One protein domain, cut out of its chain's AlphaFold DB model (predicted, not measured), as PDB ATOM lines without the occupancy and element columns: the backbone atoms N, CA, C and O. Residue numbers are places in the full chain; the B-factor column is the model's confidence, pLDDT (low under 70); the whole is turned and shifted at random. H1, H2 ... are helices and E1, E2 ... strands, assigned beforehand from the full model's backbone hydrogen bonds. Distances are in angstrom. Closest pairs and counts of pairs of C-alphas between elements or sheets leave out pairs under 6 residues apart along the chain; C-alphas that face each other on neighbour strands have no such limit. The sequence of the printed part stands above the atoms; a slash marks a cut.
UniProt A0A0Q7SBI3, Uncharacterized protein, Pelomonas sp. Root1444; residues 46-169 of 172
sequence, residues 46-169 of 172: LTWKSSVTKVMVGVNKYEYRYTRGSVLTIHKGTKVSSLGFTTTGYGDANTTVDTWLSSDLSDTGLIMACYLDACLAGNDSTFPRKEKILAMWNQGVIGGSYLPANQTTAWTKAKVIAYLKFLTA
ATOM      1  N   LEU A  46      15.529 -37.366  16.107       85.50
ATOM      2  CA  LEU A  46      14.114 -37.005  16.041       85.50
ATOM      3  C   LEU A  46      13.436 -37.500  14.764       85.50
ATOM      4  O   LEU A  46      12.254 -37.825  14.811       85.50
ATOM      5  N   THR A  47      14.161 -37.603  13.647       82.25
ATOM      6  CA  THR A  47      13.638 -38.208  12.413       82.25
ATOM      7  C   THR A  47      13.357 -39.691  12.614       82.25
ATOM      8  O   THR A  47      12.327 -40.188  12.157       82.25
ATOM      9  N   TRP A  48      14.219 -40.388  13.363       80.19
ATOM     10  CA  TRP A  48      13.918 -41.742  13.808       80.19
ATOM     11  C   TRP A  48      12.625 -41.737  14.658       80.19
ATOM     12  O   TRP A  48      11.607 -42.355  14.330       80.19
ATOM     13  N   LYS A  49      12.566 -40.913  15.702       77.38
ATOM     14  CA  LYS A  49      11.381 -40.848  16.571       77.38
ATOM     15  C   LYS A  49      10.071 -40.446  15.866       77.38
ATOM     16  O   LYS A  49       9.003 -40.851  16.324       77.38
ATOM     17  N   SER A  50      10.113 -39.674  14.783       71.81
ATOM     18  CA  SER A  50       8.916 -39.285  14.021       71.81
ATOM     19  C   SER A  50       8.486 -40.317  12.970       71.81
ATOM     20  O   SER A  50       7.314 -40.341  12.603       71.81
ATOM     21  N   SER A  51       9.385 -41.204  12.530       63.69
ATOM     22  CA  SER A  51       9.126 -42.192  11.463       63.69
ATOM     23  C   SER A  51       8.506 -43.519  11.946       63.69
ATOM     24  O   SER A  51       8.132 -44.370  11.144       63.69
ATOM     25  N   VAL A  52       8.365 -43.716  13.260       60.78
ATOM     26  CA  VAL A  52       7.057 -43.765  13.959       60.78
ATOM     27  C   VAL A  52       5.818 -44.355  13.292       60.78
ATOM     28  O   VAL A  52       4.730 -43.913  13.659       60.78
ATOM     29  N   THR A  53       5.880 -45.346  12.401       57.84
ATOM     30  CA  THR A  53       4.638 -46.014  11.977       57.84
ATOM     31  C   THR A  53       4.131 -46.894  13.115       57.84
ATOM     32  O   THR A  53       4.623 -47.996  13.314       57.84
ATOM     33  N   LYS A  54       3.136 -46.427  13.878       55.66
ATOM     34  CA  LYS A  54       2.485 -47.225  14.929       55.66
ATOM     35  C   LYS A  54       1.769 -48.432  14.313       55.66
ATOM     36  O   LYS A  54       0.566 -48.391  14.081       55.66
ATOM     37  N   VAL A  55       2.496 -49.515  14.073       55.62
ATOM     38  CA  VAL A  55       1.906 -50.815  13.771       55.62
ATOM     39  C   VAL A  55       1.743 -51.538  15.100       55.62
ATOM     40  O   VAL A  55       2.728 -51.796  15.792       55.62
ATOM     41  N   MET A  56       0.498 -51.808  15.495       54.03
ATOM     42  CA  MET A  56       0.224 -52.686  16.630       54.03
ATOM     43  C   MET A  56       0.545 -54.117  16.210       54.03
ATOM     44  O   MET A  56      -0.194 -54.715  15.435       54.03
ATOM     45  N   VAL A  57       1.646 -54.660  16.724       58.38
ATOM     46  CA  VAL A  57       2.049 -56.066  16.489       58.38
ATOM     47  C   VAL A  57       1.739 -56.942  17.714       58.38
ATOM     48  O   VAL A  57       2.112 -58.105  17.813       58.38
ATOM     49  N   GLY A  58       1.013 -56.369  18.676       57.50
ATOM     50  CA  GLY A  58       0.559 -56.985  19.916       57.50
ATOM     51  C   GLY A  58       0.204 -55.913  20.947       57.50
ATOM     52  O   GLY A  58       0.267 -54.716  20.659       57.50
ATOM     53  N   VAL A  59      -0.139 -56.324  22.170       47.97
ATOM     54  CA  VAL A  59      -0.472 -55.392  23.260       47.97
ATOM     55  C   VAL A  59       0.724 -54.468  23.536       47.97
ATOM     56  O   VAL A  59       1.786 -54.926  23.951       47.97
ATOM     57  N   ASN A  60       0.557 -53.165  23.283       50.97
ATOM     58  CA  ASN A  60       1.532 -52.092  23.549       50.97
ATOM     59  C   ASN A  60       2.898 -52.184  22.833       50.97
ATOM     60  O   ASN A  60       3.822 -51.448  23.192       50.97
ATOM     61  N   LYS A  61       3.035 -53.019  21.795       53.41
ATOM     62  CA  LYS A  61       4.238 -53.065  20.948       53.41
ATOM     63  C   LYS A  61       4.032 -52.186  19.719       53.41
ATOM     64  O   LYS A  61       3.168 -52.473  18.898       53.41
ATOM     65  N   TYR A  62       4.833 -51.132  19.606       52.12
ATOM     66  CA  TYR A  62       4.898 -50.288  18.412       52.12
ATOM     67  C   TYR A  62       6.173 -50.610  17.656       52.12
ATOM     68  O   TYR A  62       7.215 -50.761  18.289       52.12
ATOM     69  N   GLU A  63       6.097 -50.713  16.338       57.34
ATOM     70  CA  GLU A  63       7.266 -50.938  15.496       57.34
ATOM     71  C   GLU A  63       7.787 -49.628  14.928       57.34
ATOM     72  O   GLU A  63       7.064 -48.867  14.300       57.34
ATOM     73  N   TYR A  64       9.073 -49.382  15.098       55.81
ATOM     74  CA  TYR A  64       9.767 -48.428  14.265       55.81
ATOM     75  C   TYR A  64       9.986 -49.067  12.890       55.81
ATOM     76  O   TYR A  64      10.775 -50.001  12.816       55.81
ATOM     77  N   ARG A  65       9.288 -48.613  11.838       55.50
ATOM     78  CA  ARG A  65       9.455 -49.114  10.462       55.50
ATOM     79  C   ARG A  65      10.136 -48.054   9.606       55.50
ATOM     80  O   ARG A  65       9.576 -46.986   9.392       55.50
ATOM     81  N   TYR A  66      11.300 -48.388   9.065       58.50
ATOM     82  CA  TYR A  66      12.044 -47.516   8.155       58.50
ATOM     83  C   TYR A  66      12.252 -48.199   6.829       58.50
ATOM     84  O   TYR A  66      12.498 -49.401   6.799       58.50
ATOM     85  N   THR A  67      12.173 -47.424   5.752       52.34
ATOM     86  CA  THR A  67      12.280 -47.956   4.396       52.34
ATOM     87  C   THR A  67      13.428 -47.270   3.672       52.34
ATOM     88  O   THR A  67      13.286 -46.150   3.192       52.34
ATOM     89  N   ARG A  68      14.562 -47.970   3.564       50.53
ATOM     90  CA  ARG A  68      15.607 -47.698   2.564       50.53
ATOM     91  C   ARG A  68      16.017 -49.030   1.946       50.53
ATOM     92  O   ARG A  68      16.970 -49.661   2.383       50.53
ATOM     93  N   GLY A  69      15.202 -49.532   1.019       54.19
ATOM     94  CA  GLY A  69      15.374 -50.856   0.397       54.19
ATOM     95  C   GLY A  69      15.114 -52.064   1.316       54.19
ATOM     96  O   GLY A  69      14.698 -53.103   0.822       54.19
ATOM     97  N   SER A  70      15.301 -51.933   2.636       58.22
ATOM     98  CA  SER A  70      15.014 -52.941   3.672       58.22
ATOM     99  C   SER A  70      14.182 -52.350   4.814       58.22
ATOM    100  O   SER A  70      14.191 -51.135   5.016       58.22
ATOM    101  N   VAL A  71      13.481 -53.215   5.558       67.31
ATOM    102  CA  VAL A  71      12.695 -52.857   6.749       67.31
ATOM    103  C   VAL A  71      13.453 -53.257   8.013       67.31
ATOM    104  O   VAL A  71      13.695 -54.441   8.239       67.31
ATOM    105  N   LEU A  72      13.801 -52.278   8.853       75.31
ATOM    106  CA  LEU A  72      14.219 -52.515  10.238       75.31
ATOM    107  C   LEU A  72      12.996 -52.378  11.140       75.31
ATOM    108  O   LEU A  72      12.271 -51.397  11.006       75.31
ATOM    109  N   THR A  73      12.821 -53.328  12.057       73.38
ATOM    110  CA  THR A  73      11.766 -53.323  13.073       73.38
ATOM    111  C   THR A  73      12.390 -53.257  14.460       73.38
ATOM    112  O   THR A  73      13.143 -54.149  14.850       73.38
ATOM    113  N   ILE A  74      12.047 -52.224  15.231       75.56
ATOM    114  CA  ILE A  74      12.367 -52.137  16.663       75.56
ATOM    115  C   ILE A  74      11.081 -51.940  17.436       75.56
ATOM    116  O   ILE A  74      10.253 -51.116  17.059       75.56
ATOM    117  N   HIS A  75      10.905 -52.685  18.521       75.88
ATOM    118  CA  HIS A  75       9.730 -52.528  19.364       75.88
ATOM    119  C   HIS A  75       9.913 -51.364  20.341       75.88
ATOM    120  O   HIS A  75      10.974 -51.220  20.955       75.88
ATOM    121  N   LYS A  76       8.868 -50.563  20.548       76.69
ATOM    122  CA  LYS A  76       8.824 -49.591  21.648       76.69
ATOM    123  C   LYS A  76       9.160 -50.277  22.968       76.69
ATOM    124  O   LYS A  76       8.651 -51.358  23.262       76.69
ATOM    125  N   GLY A  77      10.004 -49.629  23.766       80.50
ATOM    126  CA  GLY A  77      10.460 -50.177  25.039       80.50
ATOM    127  C   GLY A  77      11.625 -51.160  24.918       80.50
ATOM    128  O   GLY A  77      12.071 -51.685  25.938       80.50
ATOM    129  N   THR A  78      12.155 -51.392  23.710       86.88
ATOM    130  CA  THR A  78      13.415 -52.128  23.539       86.88
ATOM    131  C   THR A  78      14.500 -51.444  24.363       86.88
ATOM    132  O   THR A  78      14.742 -50.243  24.216       86.88
ATOM    133  N   LYS A  79      15.141 -52.209  25.248       91.56
ATOM    134  CA  LYS A  79      16.208 -51.706  26.117       91.56
ATOM    135  C   LYS A  79      17.475 -51.513  25.300       91.56
ATOM    136  O   LYS A  79      17.863 -52.415  24.561       91.56
ATOM    137  N   VAL A  80      18.172 -50.396  25.471       92.44
ATOM    138  CA  VAL A  80      19.432 -50.141  24.743       92.44
ATOM    139  C   VAL A  80      20.522 -51.159  25.103       92.44
ATOM    140  O   VAL A  80      21.316 -51.552  24.254       92.44
ATOM    141  N   SER A  81      20.485 -51.682  26.330       92.69
ATOM    142  CA  SER A  81      21.354 -52.764  26.800       92.69
ATOM    143  C   SER A  81      21.142 -54.076  26.039       92.69
ATOM    144  O   SER A  81      22.107 -54.790  25.783       92.69
ATOM    145  N   SER A  82      19.916 -54.368  25.583       90.75
ATOM    146  CA  SER A  82      19.647 -55.539  24.727       90.75
ATOM    147  C   SER A  82      20.263 -55.425  23.329       90.75
ATOM    148  O   SER A  82      20.438 -56.434  22.654       90.75
ATOM    149  N   LEU A  83      20.645 -54.211  22.919       90.06
ATOM    150  CA  LEU A  83      21.390 -53.943  21.688       90.06
ATOM    151  C   LEU A  83      22.915 -53.904  21.925       90.06
ATOM    152  O   LEU A  83      23.671 -53.624  20.999       90.06
ATOM    153  N   GLY A  84      23.372 -54.179  23.155       93.12
ATOM    154  CA  GLY A  84      24.786 -54.241  23.539       93.12
ATOM    155  C   GLY A  84      25.396 -52.919  24.019       93.12
ATOM    156  O   GLY A  84      26.610 -52.855  24.227       93.12
ATOM    157  N   PHE A  85      24.601 -51.853  24.167       94.62
ATOM    158  CA  PHE A  85      25.100 -50.564  24.651       94.62
ATOM    159  C   PHE A  85      25.265 -50.565  26.173       94.62
ATOM    160  O   PHE A  85      24.324 -50.860  26.913       94.62
ATOM    161  N   THR A  86      26.436 -50.145  26.647       94.38
ATOM    162  CA  THR A  86      26.663 -49.834  28.062       94.38
ATOM    163  C   THR A  86      25.979 -48.514  28.417       94.38
ATOM    164  O   THR A  86      26.177 -47.508  27.737       94.38
ATOM    165  N   THR A  87      25.182 -48.493  29.489       92.62
ATOM    166  CA  THR A  87      24.381 -47.316  29.883       92.62
ATOM    167  C   THR A  87      24.987 -46.476  31.004       92.62
ATOM    168  O   THR A  87      24.453 -45.413  31.310       92.62
ATOM    169  N   THR A  88      26.107 -46.898  31.596       91.00
ATOM    170  CA  THR A  88      26.763 -46.219  32.725       91.00
ATOM    171  C   THR A  88      26.951 -44.719  32.469       91.00
ATOM    172  O   THR A  88      27.678 -44.329  31.561       91.00
ATOM    173  N   GLY A  89      26.298 -43.869  33.270       88.56
ATOM    174  CA  GLY A  89      26.373 -42.405  33.146       88.56
ATOM    175  C   GLY A  89      25.462 -41.776  32.079       88.56
ATOM    176  O   GLY A  89      25.457 -40.556  31.943       88.56
ATOM    177  N   TYR A  90      24.675 -42.575  31.350       88.25
ATOM    178  CA  TYR A  90      23.760 -42.132  30.280       88.25
ATOM    179  C   TYR A  90      22.350 -42.742  30.389       88.25
ATOM    180  O   TYR A  90      21.532 -42.626  29.471       88.25
ATOM    181  N   GLY A  91      22.070 -43.415  31.504       86.69
ATOM    182  CA  GLY A  91      20.804 -44.070  31.798       86.69
ATOM    183  C   GLY A  91      20.977 -45.214  32.790       86.69
ATOM    184  O   GLY A  91      22.079 -45.505  33.257       86.69
ATOM    185  N   ASP A  92      19.871 -45.874  33.099       87.06
ATOM    186  CA  ASP A  92      19.845 -47.121  33.857       87.06
ATOM    187  C   ASP A  92      19.791 -48.346  32.919       87.06
ATOM    188  O   ASP A  92      19.828 -48.237  31.690       87.06
ATOM    189  N   ALA A  93      19.695 -49.549  33.487       81.81
ATOM    190  CA  ALA A  93      19.563 -50.785  32.712       81.81
ATOM    191  C   ALA A  93      18.222 -50.907  31.956       81.81
ATOM    192  O   ALA A  93      18.091 -51.760  31.075       81.81
ATOM    193  N   ASN A  94      17.228 -50.080  32.300       86.62
ATOM    194  CA  ASN A  94      15.887 -50.078  31.714       86.62
ATOM    195  C   ASN A  94      15.703 -48.995  30.650       86.62
ATOM    196  O   ASN A  94      14.633 -48.908  30.049       86.62
ATOM    197  N   THR A  95      16.738 -48.199  30.392       92.00
ATOM    198  CA  THR A  95      16.682 -47.124  29.413       92.00
ATOM    199  C   THR A  95      16.408 -47.696  28.026       92.00
ATOM    200  O   THR A  95      17.002 -48.690  27.595       92.00
ATOM    201  N   THR A  96      15.452 -47.086  27.336       90.62
ATOM    202  CA  THR A  96      14.907 -47.593  26.080       90.62
ATOM    203  C   THR A  96      15.441 -46.811  24.888       90.62
ATOM    204  O   THR A  96      15.876 -45.662  25.013       90.62
ATOM    205  N   VAL A  97      15.377 -47.430  23.708       89.06
ATOM    206  CA  VAL A  97      15.730 -46.792  22.430       89.06
ATOM    207  C   VAL A  97      14.930 -45.498  22.224       89.06
ATOM    208  O   VAL A  97      15.499 -44.477  21.847       89.06
ATOM    209  N   ASP A  98      13.635 -45.504  22.563       86.19
ATOM    210  CA  ASP A  98      12.749 -44.335  22.482       86.19
ATOM    211  C   ASP A  98      13.251 -43.137  23.308       86.19
ATOM    212  O   ASP A  98      13.106 -41.978  22.903       86.19
ATOM    213  N   THR A  99      13.821 -43.418  24.484       89.62
ATOM    214  CA  THR A  99      14.359 -42.398  25.389       89.62
ATOM    215  C   THR A  99      15.634 -41.790  24.817       89.62
ATOM    216  O   THR A  99      15.808 -40.572  24.871       89.62
ATOM    217  N   TRP A 100      16.510 -42.603  24.225       91.50
ATOM    218  CA  TRP A 100      17.737 -42.108  23.597       91.50
ATOM    219  C   TRP A 100      17.457 -41.278  22.341       91.50
ATOM    220  O   TRP A 100      18.061 -40.225  22.177       91.50
ATOM    221  N   LEU A 101      16.458 -41.643  21.534       89.38
ATOM    222  CA  LEU A 101      16.040 -40.894  20.337       89.38
ATOM    223  C   LEU A 101      15.234 -39.607  20.630       89.38
ATOM    224  O   LEU A 101      14.576 -39.058  19.749       89.38
ATOM    225  N   SER A 102      15.220 -39.124  21.873       86.88
ATOM    226  CA  SER A 102      14.352 -38.016  22.292       86.88
ATOM    227  C   SER A 102      14.834 -36.621  21.896       86.88
ATOM    228  O   SER A 102      14.028 -35.692  21.948       86.88
ATOM    229  N   SER A 103      16.100 -36.463  21.508       87.19
ATOM    230  CA  SER A 103      16.697 -35.170  21.170       87.19
ATOM    231  C   SER A 103      17.775 -35.326  20.105       87.19
ATOM    232  O   SER A 103      18.588 -36.245  20.170       87.19
ATOM    233  N   ASP A 104      17.820 -34.387  19.161       83.25
ATOM    234  CA  ASP A 104      18.901 -34.304  18.175       83.25
ATOM    235  C   ASP A 104      20.220 -33.833  18.794       83.25
ATOM    236  O   ASP A 104      21.280 -34.068  18.227       83.25
ATOM    237  N   LEU A 105      20.168 -33.184  19.959       83.56
ATOM    238  CA  LEU A 105      21.337 -32.602  20.616       83.56
ATOM    239  C   LEU A 105      22.023 -33.565  21.592       83.56
ATOM    240  O   LEU A 105      23.073 -33.226  22.135       83.56
ATOM    241  N   SER A 106      21.433 -34.734  21.863       90.38
ATOM    242  CA  SER A 106      21.993 -35.684  22.822       90.38
ATOM    243  C   SER A 106      23.008 -36.622  22.169       90.38
ATOM    244  O   SER A 106      22.777 -37.190  21.101       90.38
ATOM    245  N   ASP A 107      24.113 -36.868  22.877       91.75
ATOM    246  CA  ASP A 107      25.107 -37.885  22.509       91.75
ATOM    247  C   ASP A 107      24.455 -39.272  22.331       91.75
ATOM    248  O   ASP A 107      24.791 -40.020  21.412       91.75
ATOM    249  N   THR A 108      23.492 -39.594  23.202       93.88
ATOM    250  CA  THR A 108      22.722 -40.847  23.191       93.88
ATOM    251  C   THR A 108      21.782 -40.958  21.994       93.88
ATOM    252  O   THR A 108      21.606 -42.045  21.446       93.88
ATOM    253  N   GLY A 109      21.201 -39.843  21.555       90.94
ATOM    254  CA  GLY A 109      20.383 -39.804  20.352       90.94
ATOM    255  C   GLY A 109      21.239 -40.032  19.124       90.94
ATOM    256  O   GLY A 109      20.935 -40.913  18.321       90.94
ATOM    257  N   LEU A 110      22.337 -39.283  19.014       90.94
ATOM    258  CA  LEU A 110      23.273 -39.352  17.894       90.94
ATOM    259  C   LEU A 110      23.798 -40.767  17.651       90.94
ATOM    260  O   LEU A 110      23.749 -41.260  16.522       90.94
ATOM    261  N   ILE A 111      24.277 -41.429  18.707       92.94
ATOM    262  CA  ILE A 111      24.804 -42.790  18.589       92.94
ATOM    263  C   ILE A 111      23.715 -43.778  18.179       92.94
ATOM    264  O   ILE A 111      23.959 -44.637  17.331       92.94
ATOM    265  N   MET A 112      22.514 -43.646  18.749       92.31
ATOM    266  CA  MET A 112      21.417 -44.556  18.462       92.31
ATOM    267  C   MET A 112      20.978 -44.391  17.012       92.31
ATOM    268  O   MET A 112      20.917 -45.376  16.290       92.31
ATOM    269  N   ALA A 113      20.787 -43.160  16.544       88.56
ATOM    270  CA  ALA A 113      20.447 -42.891  15.153       88.56
ATOM    271  C   ALA A 113      21.476 -43.502  14.182       88.56
ATOM    272  O   ALA A 113      21.108 -44.278  13.303       88.56
ATOM    273  N   CYS A 114      22.776 -43.283  14.425       88.56
ATOM    274  CA  CYS A 114      23.839 -43.883  13.612       88.56
ATOM    275  C   CYS A 114      23.834 -45.420  13.655       88.56
ATOM    276  O   CYS A 114      24.110 -46.068  12.648       88.56
ATOM    277  N   TYR A 115      23.548 -46.021  14.812       90.12
ATOM    278  CA  TYR A 115      23.480 -47.478  14.960       90.12
ATOM    279  C   TYR A 115      22.321 -48.074  14.163       90.12
ATOM    280  O   TYR A 115      22.466 -49.122  13.528       90.12
ATOM    281  N   LEU A 116      21.175 -47.404  14.180       86.38
ATOM    282  CA  LEU A 116      19.991 -47.844  13.464       86.38
ATOM    283  C   LEU A 116      20.155 -47.694  11.949       86.38
ATOM    284  O   LEU A 116      19.822 -48.622  11.209       86.38
ATOM    285  N   ASP A 117      20.782 -46.607  11.497       84.00
ATOM    286  CA  ASP A 117      21.192 -46.447  10.100       84.00
ATOM    287  C   ASP A 117      22.196 -47.522   9.675       84.00
ATOM    288  O   ASP A 117      22.048 -48.126   8.613       84.00
ATOM    289  N   ALA A 118      23.162 -47.858  10.536       83.75
ATOM    290  CA  ALA A 118      24.101 -48.946  10.273       83.75
ATOM    291  C   ALA A 118      23.408 -50.315  10.140       83.75
ATOM    292  O   ALA A 118      23.883 -51.175   9.397       83.75
ATOM    293  N   CYS A 119      22.295 -50.529  10.849       82.50
ATOM    294  CA  CYS A 119      21.494 -51.747  10.719       82.50
ATOM    295  C   CYS A 119      20.744 -51.794   9.380       82.50
ATOM    296  O   CYS A 119      20.685 -52.858   8.766       82.50
ATOM    297  N   LEU A 120      20.215 -50.660   8.909       77.00
ATOM    298  CA  LEU A 120      19.556 -50.556   7.600       77.00
ATOM    299  C   LEU A 120      20.534 -50.636   6.427       77.00
ATOM    300  O   LEU A 120      20.197 -51.206   5.394       77.00
ATOM    301  N   ALA A 121      21.742 -50.092   6.583       72.31
ATOM    302  CA  ALA A 121      22.757 -50.051   5.533       72.31
ATOM    303  C   ALA A 121      23.317 -51.437   5.156       72.31
ATOM    304  O   ALA A 121      24.071 -51.542   4.195       72.31
ATOM    305  N   GLY A 122      22.984 -52.507   5.890       61.38
ATOM    306  CA  GLY A 122      23.203 -53.882   5.425       61.38
ATOM    307  C   GLY A 122      24.654 -54.217   5.048       61.38
ATOM    308  O   GLY A 122      24.885 -54.855   4.026       61.38
ATOM    309  N   ASN A 123      25.636 -53.809   5.863       56.88
ATOM    310  CA  ASN A 123      27.074 -53.977   5.586       56.88
ATOM    311  C   ASN A 123      27.601 -53.231   4.339       56.88
ATOM    312  O   ASN A 123      28.624 -53.639   3.780       56.88
ATOM    313  N   ASP A 124      26.981 -52.117   3.943       61.09
ATOM    314  CA  ASP A 124      27.554 -51.208   2.947       61.09
ATOM    315  C   ASP A 124      28.966 -50.749   3.369       61.09
ATOM    316  O   ASP A 124      29.223 -50.362   4.508       61.09
ATOM    317  N   SER A 125      29.911 -50.811   2.430       61.66
ATOM    318  CA  SER A 125      31.292 -50.350   2.607       61.66
ATOM    319  C   SER A 125      31.429 -48.839   2.844       61.66
ATOM    320  O   SER A 125      32.498 -48.386   3.257       61.66
ATOM    321  N   THR A 126      30.381 -48.063   2.560       67.25
ATOM    322  CA  THR A 126      30.388 -46.595   2.612       67.25
ATOM    323  C   THR A 126      29.900 -46.017   3.943       67.25
ATOM    324  O   THR A 126      30.208 -44.861   4.236       67.25
ATOM    325  N   PHE A 127      29.217 -46.811   4.777       77.00
ATOM    326  CA  PHE A 127      28.746 -46.415   6.107       77.00
ATOM    327  C   PHE A 127      29.352 -47.322   7.196       77.00
ATOM    328  O   PHE A 127      29.581 -48.512   6.958       77.00
ATOM    329  N   PRO A 128      29.661 -46.818   8.407       82.50
ATOM    330  CA  PRO A 128      30.184 -47.669   9.471       82.50
ATOM    331  C   PRO A 128      29.221 -48.800   9.838       82.50
ATOM    332  O   PRO A 128      28.035 -48.584  10.051       82.50
ATOM    333  N   ARG A 129      29.754 -50.016   9.985       85.56
ATOM    334  CA  ARG A 129      28.975 -51.161  10.475       85.56
ATOM    335  C   ARG A 129      28.513 -50.950  11.916       85.56
ATOM    336  O   ARG A 129      29.205 -50.298  12.705       85.56
ATOM    337  N   LYS A 130      27.397 -51.586  12.281       87.31
ATOM    338  CA  LYS A 130      26.778 -51.462  13.609       87.31
ATOM    339  C   LYS A 130      27.738 -51.820  14.750       87.31
ATOM    340  O   LYS A 130      27.743 -51.147  15.775       87.31
ATOM    341  N   GLU A 131      28.625 -52.798  14.549       90.25
ATOM    342  CA  GLU A 131      29.613 -53.218  15.551       90.25
ATOM    343  C   GLU A 131      30.649 -52.121  15.815       90.25
ATOM    344  O   GLU A 131      31.107 -51.954  16.944       90.25
ATOM    345  N   LYS A 132      31.000 -51.330  14.791       89.50
ATOM    346  CA  LYS A 132      31.907 -50.189  14.959       89.50
ATOM    347  C   LYS A 132      31.239 -49.065  15.737       89.50
ATOM    348  O   LYS A 132      31.887 -48.492  16.604       89.50
ATOM    349  N   ILE A 133      29.964 -48.782  15.462       92.12
ATOM    350  CA  ILE A 133      29.187 -47.801  16.230       92.12
ATOM    351  C   ILE A 133      29.095 -48.238  17.700       92.12
ATOM    352  O   ILE A 133      29.358 -47.444  18.603       92.12
ATOM    353  N   LEU A 134      28.839 -49.526  17.949       94.38
ATOM    354  CA  LEU A 134      28.810 -50.084  19.300       94.38
ATOM    355  C   LEU A 134      30.164 -49.951  20.017       94.38
ATOM    356  O   LEU A 134      30.220 -49.540  21.176       94.38
ATOM    357  N   ALA A 135      31.265 -50.249  19.321       93.12
ATOM    358  CA  ALA A 135      32.613 -50.102  19.863       93.12
ATOM    359  C   ALA A 135      32.968 -48.633  20.149       93.12
ATOM    360  O   ALA A 135      33.517 -48.338  21.208       93.12
ATOM    361  N   MET A 136      32.602 -47.699  19.264       93.25
ATOM    362  CA  MET A 136      32.785 -46.260  19.491       93.25
ATOM    363  C   MET A 136      32.086 -45.795  20.771       93.25
ATOM    364  O   MET A 136      32.655 -45.004  21.522       93.25
ATOM    365  N   TRP A 137      30.889 -46.315  21.056       95.25
ATOM    366  CA  TRP A 137      30.186 -46.015  22.299       95.25
ATOM    367  C   TRP A 137      30.860 -46.652  23.515       95.25
ATOM    368  O   TRP A 137      31.340 -45.948  24.403       95.25
ATOM    369  N   ASN A 138      30.940 -47.984  23.540       95.31
ATOM    370  CA  ASN A 138      31.387 -48.728  24.716       95.31
ATOM    371  C   ASN A 138      32.858 -48.446  25.055       95.31
ATOM    372  O   ASN A 138      33.202 -48.320  26.225       95.31
ATOM    373  N   GLN A 139      33.721 -48.313  24.048       94.31
ATOM    374  CA  GLN A 139      35.151 -48.073  24.251       94.31
ATOM    375  C   GLN A 139      35.482 -46.581  24.240       94.31
ATOM    376  O   GLN A 139      36.243 -46.128  25.081       94.31
ATOM    377  N   GLY A 140      34.908 -45.797  23.323       91.75
ATOM    378  CA  GLY A 140      35.281 -44.389  23.141       91.75
ATOM    379  C   GLY A 140      34.532 -43.422  24.054       91.75
ATOM    380  O   GLY A 140      35.155 -42.572  24.689       91.75
ATOM    381  N   VAL A 141      33.204 -43.542  24.134       92.69
ATOM    382  CA  VAL A 141      32.368 -42.654  24.961       92.69
ATOM    383  C   VAL A 141      32.388 -43.080  26.427       92.69
ATOM    384  O   VAL A 141      32.598 -42.231  27.290       92.69
ATOM    385  N   ILE A 142      32.191 -44.373  26.701       94.00
ATOM    386  CA  ILE A 142      32.163 -44.918  28.067       94.00
ATOM    387  C   ILE A 142      33.574 -45.264  28.549       94.00
ATOM    388  O   ILE A 142      33.996 -44.795  29.599       94.00
ATOM    389  N   GLY A 143      34.322 -46.053  27.772       91.31
ATOM    390  CA  GLY A 143      35.687 -46.470  28.118       91.31
ATOM    391  C   GLY A 143      36.764 -45.390  27.936       91.31
ATOM    392  O   GLY A 143      37.912 -45.606  28.312       91.31
ATOM    393  N   GLY A 144      36.421 -44.237  27.351       91.62
ATOM    394  CA  GLY A 144      37.319 -43.096  27.153       91.62
ATOM    395  C   GLY A 144      38.348 -43.229  26.021       91.62
ATOM    396  O   GLY A 144      39.050 -42.256  25.737       91.62
ATOM    397  N   SER A 145      38.446 -44.384  25.356       92.38
ATOM    398  CA  SER A 145      39.448 -44.659  24.323       92.38
ATOM    399  C   SER A 145      38.959 -45.693  23.304       92.38
ATOM    400  O   SER A 145      38.876 -46.886  23.587       92.38
ATOM    401  N   TYR A 146      38.664 -45.238  22.087       91.50
ATOM    402  CA  TYR A 146      38.373 -46.096  20.935       91.50
ATOM    403  C   TYR A 146      39.479 -45.956  19.892       91.50
ATOM    404  O   TYR A 146      39.727 -44.849  19.433       91.50
ATOM    405  N   LEU A 147      40.129 -47.041  19.466       88.94
ATOM    406  CA  LEU A 147      41.135 -46.986  18.399       88.94
ATOM    407  C   LEU A 147      40.516 -47.437  17.066       88.94
ATOM    408  O   LEU A 147      40.265 -48.632  16.889       88.94
ATOM    409  N   PRO A 148      40.263 -46.526  16.106       84.69
ATOM    410  CA  PRO A 148      39.768 -46.932  14.801       84.69
ATOM    411  C   PRO A 148      40.807 -47.770  14.060       84.69
ATOM    412  O   PRO A 148      42.007 -47.501  14.112       84.69
ATOM    413  N   ALA A 149      40.329 -48.740  13.282       76.06
ATOM    414  CA  ALA A 149      41.190 -49.505  12.391       76.06
ATOM    415  C   ALA A 149      41.958 -48.563  11.444       76.06
ATOM    416  O   ALA A 149      41.364 -47.669  10.832       76.06
ATOM    417  N   ASN A 150      43.261 -48.804  11.293       76.88
ATOM    418  CA  ASN A 150      44.192 -47.991  10.499       76.88
ATOM    419  C   ASN A 150      44.489 -46.591  11.062       76.88
ATOM    420  O   ASN A 150      44.971 -45.731  10.325       76.88
ATOM    421  N   GLN A 151      44.216 -46.345  12.345       79.00
ATOM    422  CA  GLN A 151      44.704 -45.158  13.044       79.00
ATOM    423  C   GLN A 151      45.610 -45.555  14.209       79.00
ATOM    424  O   GLN A 151      45.459 -46.620  14.798       79.00
ATOM    425  N   THR A 152      46.561 -44.682  14.532       81.88
ATOM    426  CA  THR A 152      47.475 -44.832  15.677       81.88
ATOM    427  C   THR A 152      47.030 -44.012  16.884       81.88
ATOM    428  O   THR A 152      47.515 -44.215  17.991       81.88
ATOM    429  N   THR A 153      46.102 -43.072  16.689       84.88
ATOM    430  CA  THR A 153      45.583 -42.206  17.749       84.88
ATOM    431  C   THR A 153      44.203 -42.670  18.180       84.88
ATOM    432  O   THR A 153      43.273 -42.697  17.372       84.88
ATOM    433  N   ALA A 154      44.056 -42.965  19.470       90.06
ATOM    434  CA  ALA A 154      42.758 -43.270  20.047       90.06
ATOM    435  C   ALA A 154      41.832 -42.043  20.042       90.06
ATOM    436  O   ALA A 154      42.240 -40.886  20.196       90.06
ATOM    437  N   TRP A 155      40.554 -42.308  19.833       90.44
ATOM    438  CA  TRP A 155      39.470 -41.352  19.875       90.44
ATOM    439  C   TRP A 155      38.886 -41.319  21.277       90.44
ATOM    440  O   TRP A 155      38.397 -42.324  21.792       90.44
ATOM    441  N   THR A 156      38.920 -40.132  21.868       91.62
ATOM    442  CA  THR A 156      38.186 -39.817  23.090       91.62
ATOM    443  C   THR A 156      36.711 -39.587  22.771       91.62
ATOM    444  O   THR A 156      36.340 -39.413  21.602       91.62
ATOM    445  N   LYS A 157      35.876 -39.482  23.813       91.44
ATOM    446  CA  LYS A 157      34.461 -39.096  23.695       91.44
ATOM    447  C   LYS A 157      34.250 -37.946  22.701       91.44
ATOM    448  O   LYS A 157      33.439 -38.074  21.793       91.44
ATOM    449  N   ALA A 158      34.997 -36.848  22.832       89.62
ATOM    450  CA  ALA A 158      34.817 -35.665  21.987       89.62
ATOM    451  C   ALA A 158      34.992 -35.968  20.487       89.62
ATOM    452  O   ALA A 158      34.188 -35.523  19.670       89.62
ATOM    453  N   LYS A 159      36.003 -36.772  20.125       88.81
ATOM    454  CA  LYS A 159      36.231 -37.182  18.731       88.81
ATOM    455  C   LYS A 159      35.134 -38.112  18.222       88.81
ATOM    456  O   LYS A 159      34.709 -37.964  17.080       88.81
ATOM    457  N   VAL A 160      34.655 -39.029  19.066       89.38
ATOM    458  CA  VAL A 160      33.530 -39.904  18.715       89.38
ATOM    459  C   VAL A 160      32.277 -39.077  18.435       89.38
ATOM    460  O   VAL A 160      31.689 -39.221  17.369       89.38
ATOM    461  N   ILE A 161      31.898 -38.163  19.330       90.62
ATOM    462  CA  ILE A 161      30.698 -37.333  19.141       90.62
ATOM    463  C   ILE A 161      30.823 -36.439  17.902       90.62
ATOM    464  O   ILE A 161      29.877 -36.350  17.123       90.62
ATOM    465  N   ALA A 162      31.990 -35.832  17.664       87.62
ATOM    466  CA  ALA A 162      32.230 -35.051  16.449       87.62
ATOM    467  C   ALA A 162      32.034 -35.893  15.174       87.62
ATOM    468  O   ALA A 162      31.426 -35.429  14.209       87.62
ATOM    469  N   TYR A 163      32.487 -37.149  15.188       86.12
ATOM    470  CA  TYR A 163      32.274 -38.075  14.080       86.12
ATOM    471  C   TYR A 163      30.793 -38.443  13.889       86.12
ATOM    472  O   TYR A 163      30.310 -38.455  12.760       86.12
ATOM    473  N   LEU A 164      30.036 -38.681  14.965       88.06
ATOM    474  CA  LEU A 164      28.596 -38.975  14.875       88.06
ATOM    475  C   LEU A 164      27.780 -37.773  14.375       88.06
ATOM    476  O   LEU A 164      26.849 -37.938  13.585       88.06
ATOM    477  N   LYS A 165      28.144 -36.552  14.783       87.81
ATOM    478  CA  LYS A 165      27.551 -35.318  14.241       87.81
ATOM    479  C   LYS A 165      27.795 -35.188  12.741       87.81
ATOM    480  O   LYS A 165      26.873 -34.868  11.998       87.81
ATOM    481  N   PHE A 166      29.009 -35.508  12.292       83.31
ATOM    482  CA  PHE A 166      29.325 -35.565  10.867       83.31
ATOM    483  C   PHE A 166      28.451 -36.592  10.130       83.31
ATOM    484  O   PHE A 166      27.865 -36.256   9.104       83.31
ATOM    485  N   LEU A 167      28.303 -37.810  10.670       82.62
ATOM    486  CA  LEU A 167      27.459 -38.844  10.057       82.62
ATOM    487  C   LEU A 167      25.991 -38.425   9.952       82.62
ATOM    488  O   LEU A 167      25.356 -38.742   8.957       82.62
ATOM    489  N   THR A 168      25.465 -37.705  10.941       76.75
ATOM    490  CA  THR A 168      24.065 -37.237  10.970       76.75
ATOM    491  C   THR A 168      23.840 -35.902  10.251       76.75
ATOM    492  O   THR A 168      22.754 -35.321  10.337       76.75
ATOM    493  N   ALA A 169      24.870 -35.377   9.572       75.69
ATOM    494  CA  ALA A 169      24.877 -34.050   8.957       75.69
ATOM    495  C   ALA A 169      24.419 -32.928   9.917       75.69
ATOM    496  O   ALA A 169      23.742 -31.973   9.522       75.69
TER     497      ALA A 169
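Overview. This is residues 46 to 169 of the 172 residues of an uncharacterized protein of Pelomonas sp. Root1444 (UniProt A0A0Q7SBI3). Three helices, H4, H5 and H6, pack together as a triangle, with H4 in the middle of the domain; a small two-stranded hairpin, E1 and E2, lies at one end of H4, with H1 beside E1. The short helix H3 packs on residues 108 to 112 of H4, the short helix H2 is near H3 and apart from H4, the loop of residues 84 to 96 links H2 to H3, and the loop of residues 143 to 156, which links H5 to H6, lies far out, its C-alphas 16 to 25 A from the mean of all C-alphas. The printed part has 124 residues, in the order H1 E1 E2 H2 H3 H4 H5 H6; the class is mostly helix and the sheet is antiparallel. It is compact, with a radius of gyration of the C-alphas of 14.5 A and spans of 48 by 33 by 22 A.

Along the chain. H1, residues 46 to 51, begins at C-alpha 46 (14.114, -37.005, 16.041). E1 is residues 63 to 68, 15.7 A, and E2 residues 70 to 75, 16.6 A. H2 is residues 80 to 83 and H3 residues 97 to 100. H4, residues 107 to 120, is 20.3 A long; H5, residues 130 to 142, 16.8 A; H6, residues 157 to 167, 15.3 A, ends at C-alpha 167 (27.459, -38.844, 10.057).

Arrangement. H4, the hub, touches H5 (Ala 118 and Lys 130 closest, C-alphas 5.0 A) as a helical hairpin, opposite ways at a shallow tilt of 16 degrees. H4 touches H6 at a steep tilt of 48 degrees, the same way; the C-alphas of Leu 110 and Leu 164 are closest, 6.1 A. H5 and H6 form a helical hairpin, closest at C-alphas 141 and 157, 4.3 A. With residues 108 to 112 alone H4 touches H3, closest at C-alphas 109 and 100, 4.8 A. The closest C-alphas of E2 and H4, Leu 72 and Leu 120, are 6.3 A apart. E1 and E2 have N 64 and O 74 within hydrogen-bond range, 2.9 A. Every O i to N i+4 pair is within range in H1, H4 and H6, and 8 of 9 in H5; H2 and H3 are too short for one.

Size, cuts and confidence. The C-alphas farthest apart, Val 59 and Thr 152, are 49.7 A apart. The printed part has no cut; the links H1 to E1, H2 to H3 and H5 to H6 are long. The pLDDT is under 70 at residues 51 to 71 and 122 to 126.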